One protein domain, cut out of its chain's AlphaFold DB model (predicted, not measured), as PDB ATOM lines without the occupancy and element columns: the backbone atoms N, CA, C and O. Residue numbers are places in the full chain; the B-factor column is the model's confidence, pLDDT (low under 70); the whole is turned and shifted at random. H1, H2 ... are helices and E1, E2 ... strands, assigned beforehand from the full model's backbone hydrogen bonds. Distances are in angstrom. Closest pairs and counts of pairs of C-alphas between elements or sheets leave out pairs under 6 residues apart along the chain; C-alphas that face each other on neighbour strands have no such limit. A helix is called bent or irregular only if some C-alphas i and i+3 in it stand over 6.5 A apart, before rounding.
ATOM      1  N   ARG A   4      79.926  89.616 156.451       90.94
ATOM      2  CA  ARG A   4      80.817  90.694 156.913       90.94
ATOM      3  C   ARG A   4      81.006  91.756 155.832       90.94
ATOM      4  O   ARG A   4      80.964  92.939 156.140       90.94
ATOM      5  N   GLU A   5      81.165  91.341 154.577       91.69
ATOM      6  CA  GLU A   5      81.220  92.239 153.423       91.69
ATOM      7  C   GLU A   5      79.916  93.027 153.283       91.69
ATOM      8  O   GLU A   5      79.961  94.240 153.115       91.69
ATOM      9  N   VAL A   6      78.764  92.355 153.412       94.19
ATOM     10  CA  VAL A   6      77.448  93.017 153.376       94.19
ATOM     11  C   VAL A   6      77.346  94.067 154.479       94.19
ATOM     12  O   VAL A   6      77.004  95.203 154.187       94.19
ATOM     13  N   ALA A   7      77.725  93.741 155.718       94.69
ATOM     14  CA  ALA A   7      77.683  94.703 156.820       94.69
ATOM     15  C   ALA A   7      78.531  95.962 156.554       94.69
ATOM     16  O   ALA A   7      78.100  97.069 156.865       94.69
ATOM     17  N   VAL A   8      79.717  95.809 155.952       94.69
ATOM     18  CA  VAL A   8      80.566  96.955 155.584       94.69
ATOM     19  C   VAL A   8      79.958  97.758 154.431       94.69
ATOM     20  O   VAL A   8      80.029  98.983 154.447       94.69
ATOM     21  N   VAL A   9      79.343  97.104 153.441       96.00
ATOM     22  CA  VAL A   9      78.641  97.804 152.354       96.00
ATOM     23  C   VAL A   9      77.462  98.611 152.891       96.00
ATOM     24  O   VAL A   9      77.339  99.782 152.545       96.00
ATOM     25  N   GLU A  10      76.642  98.043 153.776       96.81
ATOM     26  CA  GLU A  10      75.512  98.759 154.382       96.81
ATOM     27  C   GLU A  10      75.970  99.973 155.204       96.81
ATOM     28  O   GLU A  10      75.342 101.031 155.151       96.81
ATOM     29  N   GLU A  11      77.102  99.867 155.911       96.25
ATOM     30  CA  GLU A  11      77.724 100.995 156.618       96.25
ATOM     31  C   GLU A  11      78.113 102.123 155.648       96.25
ATOM     32  O   GLU A  11      77.781 103.286 155.882       96.25
ATOM     33  N   VAL A  12      78.740 101.783 154.516       96.81
ATOM     34  CA  VAL A  12      79.078 102.756 153.465       96.81
ATOM     35  C   VAL A  12      77.815 103.401 152.891       96.81
ATOM     36  O   VAL A  12      77.768 104.620 152.743       96.81
ATOM     37  N   VAL A  13      76.773 102.619 152.598       97.19
ATOM     38  CA  VAL A  13      75.504 103.125 152.049       97.19
ATOM     39  C   VAL A  13      74.822 104.088 153.020       97.19
ATOM     40  O   VAL A  13      74.366 105.157 152.602       97.19
ATOM     41  N   ALA A  14      74.759 103.738 154.307       96.00
ATOM     42  CA  ALA A  14      74.183 104.590 155.341       96.00
ATOM     43  C   ALA A  14      74.938 105.922 155.450       96.00
ATOM     44  O   ALA A  14      74.321 106.989 155.459       96.00
ATOM     45  N   GLU A  15      76.268 105.866 155.444       96.12
ATOM     46  CA  GLU A  15      77.130 107.043 155.514       96.12
ATOM     47  C   GLU A  15      76.984 107.945 154.276       96.12
ATOM     48  O   GLU A  15      76.861 109.166 154.415       96.12
ATOM     49  N   VAL A  16      76.920 107.374 153.062       96.25
ATOM     50  CA  VAL A  16      76.625 108.135 151.832       96.25
ATOM     51  C   VAL A  16      75.298 108.876 151.991       96.25
ATOM     52  O   VAL A  16      75.239 110.089 151.798       96.25
ATOM     53  N   ARG A  17      74.230 108.178 152.385       95.88
ATOM     54  CA  ARG A  17      72.892 108.779 152.502       95.88
ATOM     55  C   ARG A  17      72.828 109.893 153.538       95.88
ATOM     56  O   ARG A  17      72.171 110.902 153.295       95.88
ATOM     57  N   ALA A  18      73.514 109.722 154.663       95.25
ATOM     58  CA  ALA A  18      73.535 110.708 155.734       95.25
ATOM     59  C   ALA A  18      74.290 111.987 155.342       95.25
ATOM     60  O   ALA A  18      73.919 113.082 155.760       95.25
ATOM     61  N   THR A  19      75.351 111.864 154.541       95.44
ATOM     62  CA  THR A  19      76.309 112.962 154.343       95.44
ATOM     63  C   THR A  19      76.193 113.658 153.001       95.44
ATOM     64  O   THR A  19      76.416 114.868 152.926       95.44
ATOM     65  N   MET A  20      75.786 112.942 151.953       95.00
ATOM     66  CA  MET A  20      75.676 113.501 150.609       95.00
ATOM     67  C   MET A  20      74.753 114.715 150.485       95.00
ATOM     68  O   MET A  20      75.164 115.639 149.785       95.00
ATOM     69  N   PRO A  21      73.599 114.821 151.185       94.12
ATOM     70  CA  PRO A  21      72.788 116.041 151.144       94.12
ATOM     71  C   PRO A  21      73.557 117.302 151.564       94.12
ATOM     72  O   PRO A  21      73.256 118.397 151.098       94.12
ATOM     73  N   GLY A  22      74.559 117.147 152.436       93.44
ATOM     74  CA  GLY A  22      75.436 118.225 152.881       93.44
ATOM     75  C   GLY A  22      76.683 118.432 152.017       93.44
ATOM     76  O   GLY A  22      77.386 119.410 152.256       93.44
ATOM     77  N   ILE A  23      76.982 117.532 151.075       94.44
ATOM     78  CA  ILE A  23      78.137 117.612 150.160       94.44
ATOM     79  C   ILE A  23      77.701 118.148 148.794       94.44
ATOM     80  O   ILE A  23      78.361 119.021 148.235       94.44
ATOM     81  N   VAL A  24      76.587 117.629 148.271       94.50
ATOM     82  CA  VAL A  24      75.999 118.010 146.985       94.50
ATOM     83  C   VAL A  24      74.488 118.118 147.153       94.50
ATOM     84  O   VAL A  24      73.793 117.124 147.382       94.50
ATOM     85  N   ALA A  25      73.965 119.336 147.025       91.38
ATOM     86  CA  ALA A  25      72.527 119.564 147.062       91.38
ATOM     87  C   ALA A  25      71.853 118.860 145.873       91.38
ATOM     88  O   ALA A  25      72.289 118.997 144.733       91.38
ATOM     89  N   GLY A  26      70.787 118.103 146.140       90.62
ATOM     90  CA  GLY A  26      70.027 117.412 145.093       90.62
ATOM     91  C   GLY A  26      70.717 116.195 144.466       90.62
ATOM     92  O   GLY A  26      70.249 115.740 143.423       90.62
ATOM     93  N   TRP A  27      71.780 115.655 145.078       93.81
ATOM     94  CA  TRP A  27      72.432 114.420 144.619       93.81
ATOM     95  C   TRP A  27      71.408 113.307 144.342       93.81
ATOM     96  O   TRP A  27      70.469 113.114 145.118       93.81
ATOM     97  N   GLN A  28      71.588 112.566 143.246       95.00
ATOM     98  CA  GLN A  28      70.732 111.413 142.938       95.00
ATOM     99  C   GLN A  28      71.509 110.109 143.036       95.00
ATOM    100  O   GLN A  28      70.956 109.096 143.482       95.00
ATOM    101  N   ARG A  29      72.793 110.135 142.661       96.25
ATOM    102  CA  ARG A  29      73.620 108.939 142.568       96.25
ATOM    103  C   ARG A  29      75.062 109.172 143.000       96.25
ATOM    104  O   ARG A  29      75.693 110.168 142.649       96.25
ATOM    105  N   VAL A  30      75.596 108.197 143.729       96.69
ATOM    106  CA  VAL A  30      77.003 108.137 144.133       96.69
ATOM    107  C   VAL A  30      77.581 106.773 143.808       96.69
ATOM    108  O   VAL A  30      76.948 105.751 144.066       96.69
ATOM    109  N   TRP A  31      78.808 106.767 143.298       97.25
ATOM    110  CA  TRP A  31      79.613 105.567 143.125       97.25
ATOM    111  C   TRP A  31      80.790 105.604 144.088       97.25
ATOM    112  O   TRP A  31      81.588 106.544 144.079       97.25
ATOM    113  N   VAL A  32      80.898 104.565 144.909       97.31
ATOM    114  CA  VAL A  32      82.048 104.316 145.772       97.31
ATOM    115  C   VAL A  32      82.771 103.094 145.233       97.31
ATOM    116  O   VAL A  32      82.179 102.028 145.101       97.31
ATOM    117  N   GLN A  33      84.051 103.245 144.923       96.25
ATOM    118  CA  GLN A  33      84.904 102.149 144.490       96.25
ATOM    119  C   GLN A  33      86.038 101.964 145.489       96.25
ATOM    120  O   GLN A  33      86.774 102.903 145.797       96.25
ATOM    121  N   PHE A  34      86.198 100.732 145.951       95.62
ATOM    122  CA  PHE A  34      87.374 100.257 146.661       95.62
ATOM    123  C   PHE A  34      88.149  99.338 145.736       95.62
ATOM    124  O   PHE A  34      87.574  98.405 145.188       95.62
ATOM    125  N   GLN A  35      89.446  99.556 145.575       92.88
ATOM    126  CA  GLN A  35      90.274  98.698 144.735       92.88
ATOM    127  C   GLN A  35      91.585  98.387 145.439       92.88
ATOM    128  O   GLN A  35      92.289  99.297 145.881       92.88
ATOM    129  N   SER A  36      91.919  97.102 145.519       88.94
ATOM    130  CA  SER A  36      93.230  96.633 145.930       88.94
ATOM    131  C   SER A  36      94.044  96.205 144.715       88.94
ATOM    132  O   SER A  36      93.603  95.391 143.910       88.94
ATOM    133  N   SER A  37      95.238  96.772 144.578       84.88
ATOM    134  CA  SER A  37      96.179  96.442 143.507       84.88
ATOM    135  C   SER A  37      97.600  96.529 144.049       84.88
ATOM    136  O   SER A  37      97.922  97.473 144.772       84.88
ATOM    137  N   ALA A  38      98.431  95.525 143.754       81.50
ATOM    138  CA  ALA A  38      99.820  95.432 144.223       81.50
ATOM    139  C   ALA A  38      99.992  95.672 145.743       81.50
ATOM    140  O   ALA A  38     100.945  96.303 146.188       81.50
ATOM    141  N   GLY A  39      99.032  95.214 146.557       77.81
ATOM    142  CA  GLY A  39      99.046  95.387 148.014       77.81
ATOM    143  C   GLY A  39      98.538  96.744 148.518       77.81
ATOM    144  O   GLY A  39      98.177  96.844 149.695       77.81
ATOM    145  N   TYR A  40      98.410  97.742 147.645       85.50
ATOM    146  CA  TYR A  40      97.813  99.037 147.955       85.50
ATOM    147  C   TYR A  40      96.292  98.964 147.911       85.50
ATOM    148  O   TYR A  40      95.711  98.113 147.236       85.50
ATOM    149  N   LEU A  41      95.649  99.860 148.656       89.31
ATOM    150  CA  LEU A  41      94.206 100.028 148.676       89.31
ATOM    151  C   LEU A  41      93.887 101.461 148.269       89.31
ATOM    152  O   LEU A  41      94.445 102.404 148.821       89.31
ATOM    153  N   SER A  42      92.995 101.602 147.304       91.88
ATOM    154  CA  SER A  42      92.531 102.884 146.798       91.88
ATOM    155  C   SER A  42      91.025 102.994 146.974       91.88
ATOM    156  O   SER A  42      90.301 101.999 146.892       91.88
ATOM    157  N   THR A  43      90.579 104.220 147.221       94.56
ATOM    158  CA  THR A  43      89.170 104.578 147.349       94.56
ATOM    159  C   THR A  43      88.853 105.639 146.304       94.56
ATOM    160  O   THR A  43      89.653 106.543 146.062       94.56
ATOM    161  N   ARG A  44      87.681 105.565 145.688       94.06
ATOM    162  CA  ARG A  44      87.156 106.608 144.808       94.06
ATOM    163  C   ARG A  44      85.700 106.862 145.162       94.06
ATOM    164  O   ARG A  44      84.951 105.916 145.370       94.06
ATOM    165  N   VAL A  45      85.318 108.135 145.234       94.38
ATOM    166  CA  VAL A  45      83.938 108.569 145.487       94.38
ATOM    167  C   VAL A  45      83.549 109.552 144.394       94.38
ATOM    168  O   VAL A  45      84.142 110.626 144.291       94.38
ATOM    169  N   MET A  46      82.577 109.177 143.576       93.94
ATOM    170  CA  MET A  46      82.074 109.959 142.447       93.94
ATOM    171  C   MET A  46      80.591 110.255 142.652       93.94
ATOM    172  O   MET A  46      79.863 109.405 143.154       93.94
ATOM    173  N   CYS A  47      80.133 111.426 142.224       92.38
ATOM    174  CA  CYS A  47      78.725 111.814 142.245       92.38
ATOM    175  C   CYS A  47      78.317 112.424 140.902       92.38
ATOM    176  O   CYS A  47      79.163 112.866 140.128       92.38
ATOM    177  N   ASP A  48      77.019 112.420 140.628       87.19
ATOM    178  CA  ASP A  48      76.422 112.869 139.367       87.19
ATOM    179  C   ASP A  48      76.148 114.377 139.284       87.19
ATOM    180  O   ASP A  48      75.746 114.874 138.232       87.19
ATOM    181  N   ALA A  49      76.374 115.109 140.371       83.38
ATOM    182  CA  ALA A  49      76.035 116.519 140.472       83.38
ATOM    183  C   ALA A  49      77.187 117.373 141.019       83.38
ATOM    184  O   ALA A  49      78.070 116.909 141.745       83.38
ATOM    185  N   ALA A  50      77.135 118.650 140.647       82.81
ATOM    186  CA  ALA A  50      78.015 119.724 141.079       82.81
ATOM    187  C   ALA A  50      77.157 120.969 141.398       82.81
ATOM    188  O   ALA A  50      76.060 121.093 140.847       82.81
ATOM    189  N   PRO A  51      77.629 121.909 142.238       91.50
ATOM    190  CA  PRO A  51      78.944 121.951 142.883       91.50
ATOM    191  C   PRO A  51      79.089 120.961 144.047       91.50
ATOM    192  O   PRO A  51      78.111 120.580 144.685       91.50
ATOM    193  N   VAL A  52      80.335 120.563 144.320       92.69
ATOM    194  CA  VAL A  52      80.707 119.661 145.421       92.69
ATOM    195  C   VAL A  52      81.396 120.463 146.520       92.69
ATOM    196  O   VAL A  52      82.372 121.165 146.248       92.69
ATOM    197  N   ASP A  53      80.950 120.316 147.768       94.88
ATOM    198  CA  ASP A  53      81.741 120.741 148.926       94.88
ATOM    199  C   ASP A  53      82.963 119.820 149.064       94.88
ATOM    200  O   ASP A  53      82.884 118.703 149.587       94.88
ATOM    201  N   ALA A  54      84.108 120.291 148.570       91.56
ATOM    202  CA  ALA A  54      85.348 119.524 148.536       91.56
ATOM    203  C   ALA A  54      85.856 119.128 149.935       91.56
ATOM    204  O   ALA A  54      86.476 118.074 150.084       91.56
ATOM    205  N   VAL A  55      85.586 119.931 150.972       94.75
ATOM    206  CA  VAL A  55      86.040 119.645 152.343       94.75
ATOM    207  C   VAL A  55      85.229 118.495 152.924       94.75
ATOM    208  O   VAL A  55      85.793 117.526 153.441       94.75
ATOM    209  N   ARG A  56      83.900 118.559 152.797       93.38
ATOM    210  CA  ARG A  56      83.011 117.491 153.272       93.38
ATOM    211  C   ARG A  56      83.171 116.213 152.451       93.38
ATOM    212  O   ARG A  56      83.175 115.126 153.027       93.38
ATOM    213  N   HIS A  57      83.392 116.333 151.140       92.88
ATOM    214  CA  HIS A  57      83.727 115.202 150.267       92.88
ATOM    215  C   HIS A  57      85.036 114.525 150.690       92.88
ATOM    216  O   HIS A  57      85.083 113.303 150.846       92.88
ATOM    217  N   ARG A  58      86.084 115.306 150.987       91.69
ATOM    218  CA  ARG A  58      87.354 114.769 151.492       91.69
ATOM    219  C   ARG A  58      87.189 114.071 152.842       91.69
ATOM    220  O   ARG A  58      87.788 113.016 153.046       91.69
ATOM    221  N   ALA A  59      86.384 114.620 153.751       91.94
ATOM    222  CA  ALA A  59      86.100 113.982 155.035       91.94
ATOM    223  C   ALA A  59      85.387 112.628 154.863       91.94
ATOM    224  O   ALA A  59      85.751 111.657 155.526       91.94
ATOM    225  N   LEU A  60      84.423 112.546 153.937       92.81
ATOM    226  CA  LEU A  60      83.748 111.296 153.578       92.81
ATOM    227  C   LEU A  60      84.740 110.258 153.029       92.81
ATOM    228  O   LEU A  60      84.766 109.117 153.486       92.81
ATOM    229  N   PHE A  61      85.613 110.675 152.108       90.94
ATOM    230  CA  PHE A  61      86.673 109.826 151.564       90.94
ATOM    231  C   PHE A  61      87.556 109.215 152.667       90.94
ATOM    232  O   PHE A  61      87.810 108.011 152.649       90.94
ATOM    233  N   VAL A  62      87.992 110.017 153.648       90.12
ATOM    234  CA  VAL A  62      88.851 109.538 154.748       90.12
ATOM    235  C   VAL A  62      88.141 108.469 155.581       90.12
ATOM    236  O   VAL A  62      88.749 107.457 155.929       90.12
ATOM    237  N   ARG A  63      86.840 108.635 155.858       91.81
ATOM    238  CA  ARG A  63      86.050 107.614 156.570       91.81
ATOM    239  C   ARG A  63      85.949 106.312 155.774       91.81
ATOM    240  O   ARG A  63      86.050 105.220 156.338       91.81
ATOM    241  N   PHE A  64      85.832 106.408 154.455       94.81
ATOM    242  CA  PHE A  64      85.769 105.240 153.585       94.81
ATOM    243  C   PHE A  64      87.085 104.471 153.461       94.81
ATOM    244  O   PHE A  64      87.040 103.271 153.198       94.81
ATOM    245  N   GLU A  65      88.247 105.068 153.736       90.50
ATOM    246  CA  GLU A  65      89.492 104.295 153.823       90.50
ATOM    247  C   GLU A  65      89.454 103.234 154.934       90.50
ATOM    248  O   GLU A  65      90.009 102.144 154.772       90.50
ATOM    249  N   ALA A  66      88.799 103.522 156.062       91.12
ATOM    250  CA  ALA A  66      88.633 102.550 157.142       91.12
ATOM    251  C   ALA A  66      87.678 101.416 156.730       91.12
ATOM    252  O   ALA A  66      87.970 100.239 156.967       91.12
ATOM    253  N   CYS A  67      86.583 101.761 156.044       92.75
ATOM    254  CA  CYS A  67      85.639 100.793 155.482       92.75
ATOM    255  C   CYS A  67      86.331  99.870 154.472       92.75
ATOM    256  O   CYS A  67      86.208  98.651 154.561       92.75
ATOM    257  N   ALA A  68      87.142 100.432 153.576       91.50
ATOM    258  CA  ALA A  68      87.881  99.682 152.569       91.50
ATOM    259  C   ALA A  68      88.827  98.642 153.203       91.50
ATOM    260  O   ALA A  68      88.890  97.494 152.757       91.50
ATOM    261  N   ARG A  69      89.552  99.010 154.274       90.81
ATOM    262  CA  ARG A  69      90.454  98.086 154.992       90.81
ATOM    263  C   ARG A  69      89.679  96.948 155.653       90.81
ATOM    264  O   ARG A  69      90.088  95.792 155.549       90.81
ATOM    265  N   ARG A  70      88.546  97.264 156.290       91.44
ATOM    266  CA  ARG A  70      87.645  96.263 156.885       91.44
ATOM    267  C   ARG A  70      87.059  95.335 155.829       91.44
ATOM    268  O   ARG A  70      87.011  94.133 156.063       91.44
ATOM    269  N   LEU A  71      86.679  95.864 154.668       89.31
ATOM    270  CA  LEU A  71      86.157  95.075 153.556       89.31
ATOM    271  C   LEU A  71      87.211  94.099 153.020       89.31
ATOM    272  O   LEU A  71      86.928  92.913 152.875       89.31
ATOM    273  N   ARG A  72      88.449  94.568 152.818       86.88
ATOM    274  CA  ARG A  72      89.579  93.712 152.429       86.88
ATOM    275  C   ARG A  72      89.819  92.595 153.449       86.88
ATOM    276  O   ARG A  72      89.994  91.446 153.052       86.88
ATOM    277  N   GLY A  73      89.795  92.906 154.747       85.31
ATOM    278  CA  GLY A  73      89.931  91.903 155.811       85.31
ATOM    279  C   GLY A  73      88.765  90.908 155.859       85.31
ATOM    280  O   GLY A  73      88.978  89.709 156.010       85.31
ATOM    281  N   ALA A  74      87.535  91.384 155.666       84.75
ATOM    282  CA  ALA A  74      86.338  90.547 155.603       84.75
ATOM    283  C   ALA A  74      86.357  89.577 154.413       84.75
ATOM    284  O   ALA A  74      85.885  88.450 154.547       84.75
ATOM    285  N   ALA A  75      86.909  90.001 153.275       79.81
ATOM    286  CA  ALA A  75      87.056  89.181 152.078       79.81
ATOM    287  C   ALA A  75      88.231  88.187 152.171       79.81
ATOM    288  O   ALA A  75      88.139  87.080 151.649       79.81
ATOM    289  N   ALA A  76      89.315  88.547 152.871       73.25
ATOM    290  CA  ALA A  76      90.482  87.681 153.055       73.25
ATOM    291  C   ALA A  76      90.180  86.401 153.855       73.25
ATOM    292  O   ALA A  76      90.886  85.410 153.701       73.25
ATOM    293  N   HIS A  77      89.132  86.410 154.684       62.47
ATOM    294  CA  HIS A  77      88.727  85.240 155.465       62.47
ATOM    295  C   HIS A  77      88.155  84.089 154.631       62.47
ATOM    296  O   HIS A  77      88.172  82.963 155.114       62.47
ATOM    297  N   ASP A  78      87.671  84.364 153.416       59.56
ATOM    298  CA  ASP A  78      86.863  83.393 152.675       59.56
ATOM    299  C   ASP A  78      87.551  82.797 151.436       59.56
ATOM    300  O   ASP A  78      87.045  81.796 150.949       59.56
ATOM    301  N   THR A  79      88.705  83.317 150.968       60.44
ATOM    302  CA  THR A  79      89.399  82.962 149.691       60.44
ATOM    303  C   THR A  79      88.481  83.023 148.448       60.44
ATOM    304  O   THR A  79      87.440  82.374 148.438       60.44
ATOM    305  N   PRO A  80      88.774  83.740 147.335       66.31
ATOM    306  CA  PRO A  80      90.021  84.379 146.881       66.31
ATOM    307  C   PRO A  80      90.307  85.816 147.364       66.31
ATOM    308  O   PRO A  80      89.461  86.466 147.976       66.31
ATOM    309  N   ALA A  81      91.503  86.327 147.022       76.00
ATOM    310  CA  ALA A  81      91.951  87.686 147.328       76.00
ATOM    311  C   ALA A  81      91.000  88.763 146.775       76.00
ATOM    312  O   ALA A  81      90.583  88.731 145.615       76.00
ATOM    313  N   PHE A  82      90.674  89.738 147.623       83.94
ATOM    314  CA  PHE A  82      89.874  90.908 147.269       83.94
ATOM    315  C   PHE A  82      90.575  91.762 146.206       83.94
ATOM    316  O   PHE A  82      91.695  92.215 146.436       83.94
ATOM    317  N   VAL A  83      89.891  92.030 145.090       89.31
ATOM    318  CA  VAL A  83      90.387  92.910 144.017       89.31
ATOM    319  C   VAL A  83      89.689  94.253 144.077       89.31
ATOM    320  O   VAL A  83      90.341  95.291 144.144       89.31
ATOM    321  N   SER A  84      88.360  94.258 144.078       92.81
ATOM    322  CA  SER A  84      87.607  95.502 144.152       92.81
ATOM    323  C   SER A  84      86.219  95.312 144.737       92.81
ATOM    324  O   SER A  84      85.683  94.205 144.802       92.81
ATOM    325  N   CYS A  85      85.629  96.423 145.159       95.00
ATOM    326  CA  CYS A  85      84.214  96.533 145.424       95.00
ATOM    327  C   CYS A  85      83.684  97.837 144.844       95.00
ATOM    328  O   CYS A  85      84.165  98.908 145.208       95.00
ATOM    329  N   ASP A  86      82.686  97.723 143.976       96.88
ATOM    330  CA  ASP A  86      81.955  98.849 143.411       96.88
ATOM    331  C   ASP A  86      80.580  98.919 144.072       96.88
ATOM    332  O   ASP A  86      79.852  97.924 144.098       96.88
ATOM    333  N   ILE A  87      80.237 100.084 144.614       97.81
ATOM    334  CA  ILE A  87      78.980 100.353 145.311       97.81
ATOM    335  C   ILE A  87      78.310 101.539 144.627       97.81
ATOM    336  O   ILE A  87      78.874 102.630 144.563       97.81
ATOM    337  N   GLU A  88      77.096 101.339 144.137       98.00
ATOM    338  CA  GLU A  88      76.243 102.391 143.597       98.00
ATOM    339  C   GLU A  88      75.112 102.670 144.582       98.00
ATOM    340  O   GLU A  88      74.354 101.769 144.944       98.00
ATOM    341  N   VAL A  89      74.980 103.926 145.001       97.38
ATOM    342  CA  VAL A  89      73.959 104.368 145.950       97.38
ATOM    343  C   VAL A  89      73.040 105.373 145.277       97.38
ATOM    344  O   VAL A  89      73.498 106.400 144.778       97.38
ATOM    345  N   VAL A  90      71.737 105.094 145.317       96.69
ATOM    346  CA  VAL A  90      70.678 105.998 144.853       96.69
ATOM    347  C   VAL A  90      69.976 106.625 146.061       96.69
ATOM    348  O   VAL A  90      69.638 105.910 147.010       96.69
ATOM    349  N   ALA A  91      69.744 107.943 146.025       91.81
ATOM    350  CA  ALA A  91      69.305 108.751 147.172       91.81
ATOM    351  C   ALA A  91      68.063 108.223 147.913       91.81
ATOM    352  O   ALA A  91      68.051 108.185 149.142       91.81
ATOM    353  N   GLY A  92      67.051 107.756 147.181       89.50
ATOM    354  CA  GLY A  92      65.830 107.154 147.739       89.50
ATOM    355  C   GLY A  92      65.567 105.726 147.260       89.50
ATOM    356  O   GLY A  92      64.448 105.239 147.385       89.50
ATOM    357  N   GLY A  93      66.561 105.079 146.646       92.06
ATOM    358  CA  GLY A  93      66.376 103.824 145.916       92.06
ATOM    359  C   GLY A  93      67.075 102.625 146.545       92.06
ATOM    360  O   GLY A  93      67.599 102.684 147.656       92.06
ATOM    361  N   ALA A  94      67.114 101.522 145.801       93.12
ATOM    362  CA  ALA A  94      68.032 100.431 146.100       93.12
ATOM    363  C   ALA A  94      69.481 100.879 145.848       93.12
ATOM    364  O   ALA A  94      69.742 101.739 145.005       93.12
ATOM    365  N   HIS A  95      70.418 100.287 146.578       96.62
ATOM    366  CA  HIS A  95      71.833 100.353 146.236       96.62
ATOM    367  C   HIS A  95      72.234  99.045 145.546       96.62
ATOM    368  O   HIS A  95      71.577  98.016 145.717       96.62
ATOM    369  N   THR A  96      73.313  99.074 144.770       97.38
ATOM    370  CA  THR A  96      73.931  97.855 144.242       97.38
ATOM    371  C   THR A  96      75.375  97.778 144.707       97.38
ATOM    372  O   THR A  96      76.040  98.799 144.863       97.38
ATOM    373  N   ALA A  97      75.858  96.565 144.962       96.75
ATOM    374  CA  ALA A  97      77.244  96.332 145.330       96.75
ATOM    375  C   ALA A  97      77.779  95.100 144.606       96.75
ATOM    376  O   ALA A  97      77.105  94.072 144.503       96.75
ATOM    377  N   ARG A  98      78.999  95.209 144.087       94.44
ATOM    378  CA  ARG A  98      79.693  94.133 143.379       94.44
ATOM    379  C   ARG A  98      81.082  93.995 143.966       94.44
ATOM    380  O   ARG A  98      81.806  94.977 144.034       94.44
ATOM    381  N   VAL A  99      81.446  92.787 144.386       90.44
ATOM    382  CA  VAL A  99      82.796  92.470 144.865       90.44
ATOM    383  C   VAL A  99      83.485  91.601 143.824       90.44
ATOM    384  O   VAL A  99      83.019  90.494 143.544       90.44
ATOM    385  N   ALA A 100      84.594  92.092 143.280       89.44
ATOM    386  CA  ALA A 100      85.486  91.328 142.425       89.44
ATOM    387  C   ALA A 100      86.596  90.689 143.264       89.44
ATOM    388  O   ALA A 100      87.146  91.294 144.191       89.44
ATOM    389  N   ARG A 101      86.933  89.449 142.921       86.19
ATOM    390  CA  ARG A 101      87.997  88.674 143.561       86.19
ATOM    391  C   ARG A 101      88.889  88.070 142.488       86.19
ATOM    392  O   ARG A 101      88.411  87.826 141.383       86.19
ATOM    393  N   ASP A 102      90.150  87.833 142.819       81.69
ATOM    394  CA  ASP A 102      91.118  87.237 141.902       81.69
ATOM    395  C   ASP A 102      91.037  85.702 141.972       81.69
ATOM    396  O   ASP A 102      91.436  85.122 142.980       81.69
ATOM    397  N   PRO A 103      90.525  85.004 140.947       68.56
ATOM    398  CA  PRO A 103      90.438  83.549 140.976       68.56
ATOM    399  C   PRO A 103      91.804  82.861 140.806       68.56
ATOM    400  O   PRO A 103      91.905  81.670 141.082       68.56
ATOM    401  N   SER A 104      92.854  83.569 140.373       65.81
ATOM    402  CA  SER A 104      94.163  82.964 140.087       65.81
ATOM    403  C   SER A 104      94.902  82.471 141.335       65.81
ATOM    404  O   SER A 104      95.712  81.553 141.245       65.81
ATOM    405  N   VAL A 105      94.548  82.988 142.515       58.19
ATOM    406  CA  VAL A 105      95.134  82.584 143.808       58.19
ATOM    407  C   VAL A 105      94.744  81.154 144.226       58.19
ATOM    408  O   VAL A 105      95.236  80.658 145.231       58.19
ATOM    409  N   TRP A 106      93.864  80.483 143.474       52.38
ATOM    410  CA  TRP A 106      93.483  79.083 143.702       52.38
ATOM    411  C   TRP A 106      94.404  78.065 143.021       52.38
ATOM    412  O   TRP A 106      94.371  76.892 143.382       52.38
ATOM    413  N   PHE A 107      95.188  78.487 142.025       47.84
ATOM    414  CA  PHE A 107      96.017  77.595 141.203       47.84
ATOM    415  C   PHE A 107      97.524  77.757 141.469       47.84
ATOM    416  O   PHE A 107      98.327  77.290 140.662       47.84
TER     417      PHE A 107
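Overview. This is residues 4 to 107 of the 108 residues of an uncharacterized protein of Rhizobacter sp. Root1221 (UniProt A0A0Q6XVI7). Two long helices, H1 and H2, lie side by side over one face of a four-stranded sheet and slant across its strands, while the sheet's other face is bare. The short helix H3 sits past the end of E4, away from this two-layered body, and lengthens it at one end. The printed part has 104 residues, with three named helices and four named strands in the order H1, E1, E2, H2, E3, E4, H3; the sheet has the order E2, E1, E3, E4 and is antiparallel throughout. The class is mixed, helices and strands. The whole is compact, with a radius of gyration of the C-alphas of 14.1 A, and elongated, spanning 48 by 26 by 18 A.

Along the chain. The printed part opens with H1, residues 4 to 22, which begins at C-alpha 4 at (80.817, 90.694, 156.913) and is 28.3 A long from first to last C-alpha. H1 is irregular, with C-alphas 18 and 21 standing 7.1 A apart. E1 follows at residues 29 to 37, 25.8 A long, and E2 at residues 40 to 47, 23.7 A long. H2, residues 54 to 76, is the longest helix at 32.6 A; its first C-alpha is at (85.348, 119.524, 148.536). E3 covers residues 82 to 90 over 24.5 A, and E4 covers residues 95 to 101 over 20.1 A. H3, residues 103 to 106, measures 6.1 A and ends with C-alpha 106 at (93.483, 79.083, 143.702).

Arrangement. In the sheet E2 and E4 are the edge strands, and E1 and E3 are inner strands. E1 and E2 form an antiparallel hairpin, with 168 degrees between their directions; N 33 and O 44 are 2.9 A apart, within hydrogen-bond range. E1 and E3 are antiparallel at 175 degrees, and N 32 and O 87 are within hydrogen-bond range at 2.8 A. E3 and E4 form the second hairpin, antiparallel at 171 degrees, with N 88 and O 96 within hydrogen-bond range at 2.8 A. H1 and H2 are on the same face of the sheet, in two layers, helices on one side of a sheet. H1 lies over E1, E3 and E4 at a height over the sheet of 9.5 A, slantwise to the strands, at 44 degrees to E4 on the local plane; its closest C-alphas to E3 are those of Val 13 and Val 89, 6.4 A apart. H2 lies over E2, E1 and E3 at a height of 7.8 A, slantwise to the strands, at 49 degrees to E1 on the local plane; its closest C-alphas to E2 are those of Thr 43 and Glu 65, 6.5 A apart. The two helices touch at a shallow tilt of 6 degrees, opposite ways, and their closest C-alphas are those of Arg 4 and Ala 74, 5.7 A apart. E2, H2 and E3 make a split strand-helix-strand unit, two strands running the same way with a helix between them along the chain and E1 between them in the sheet; its crossover is left-handed. H3 is not on the sheet and is apart from H1 and H2. Of the O i to N i+4 pairs, 13 of 15 in H1 and 17 of 19 in H2 are within hydrogen-bond range, while H3 is too short for such a pair.

Size, cuts and confidence. The two C-alphas farthest apart are those of Ala 25 and Phe 107, at 48.5 A. The printed part has no cut, and no link is long: those from H1 to E1 and from E2 to H2 are short, and the others are tight. The mean pLDDT of the printed part is 89.1, with residues 77 to 80 and 103 to 107 under 70.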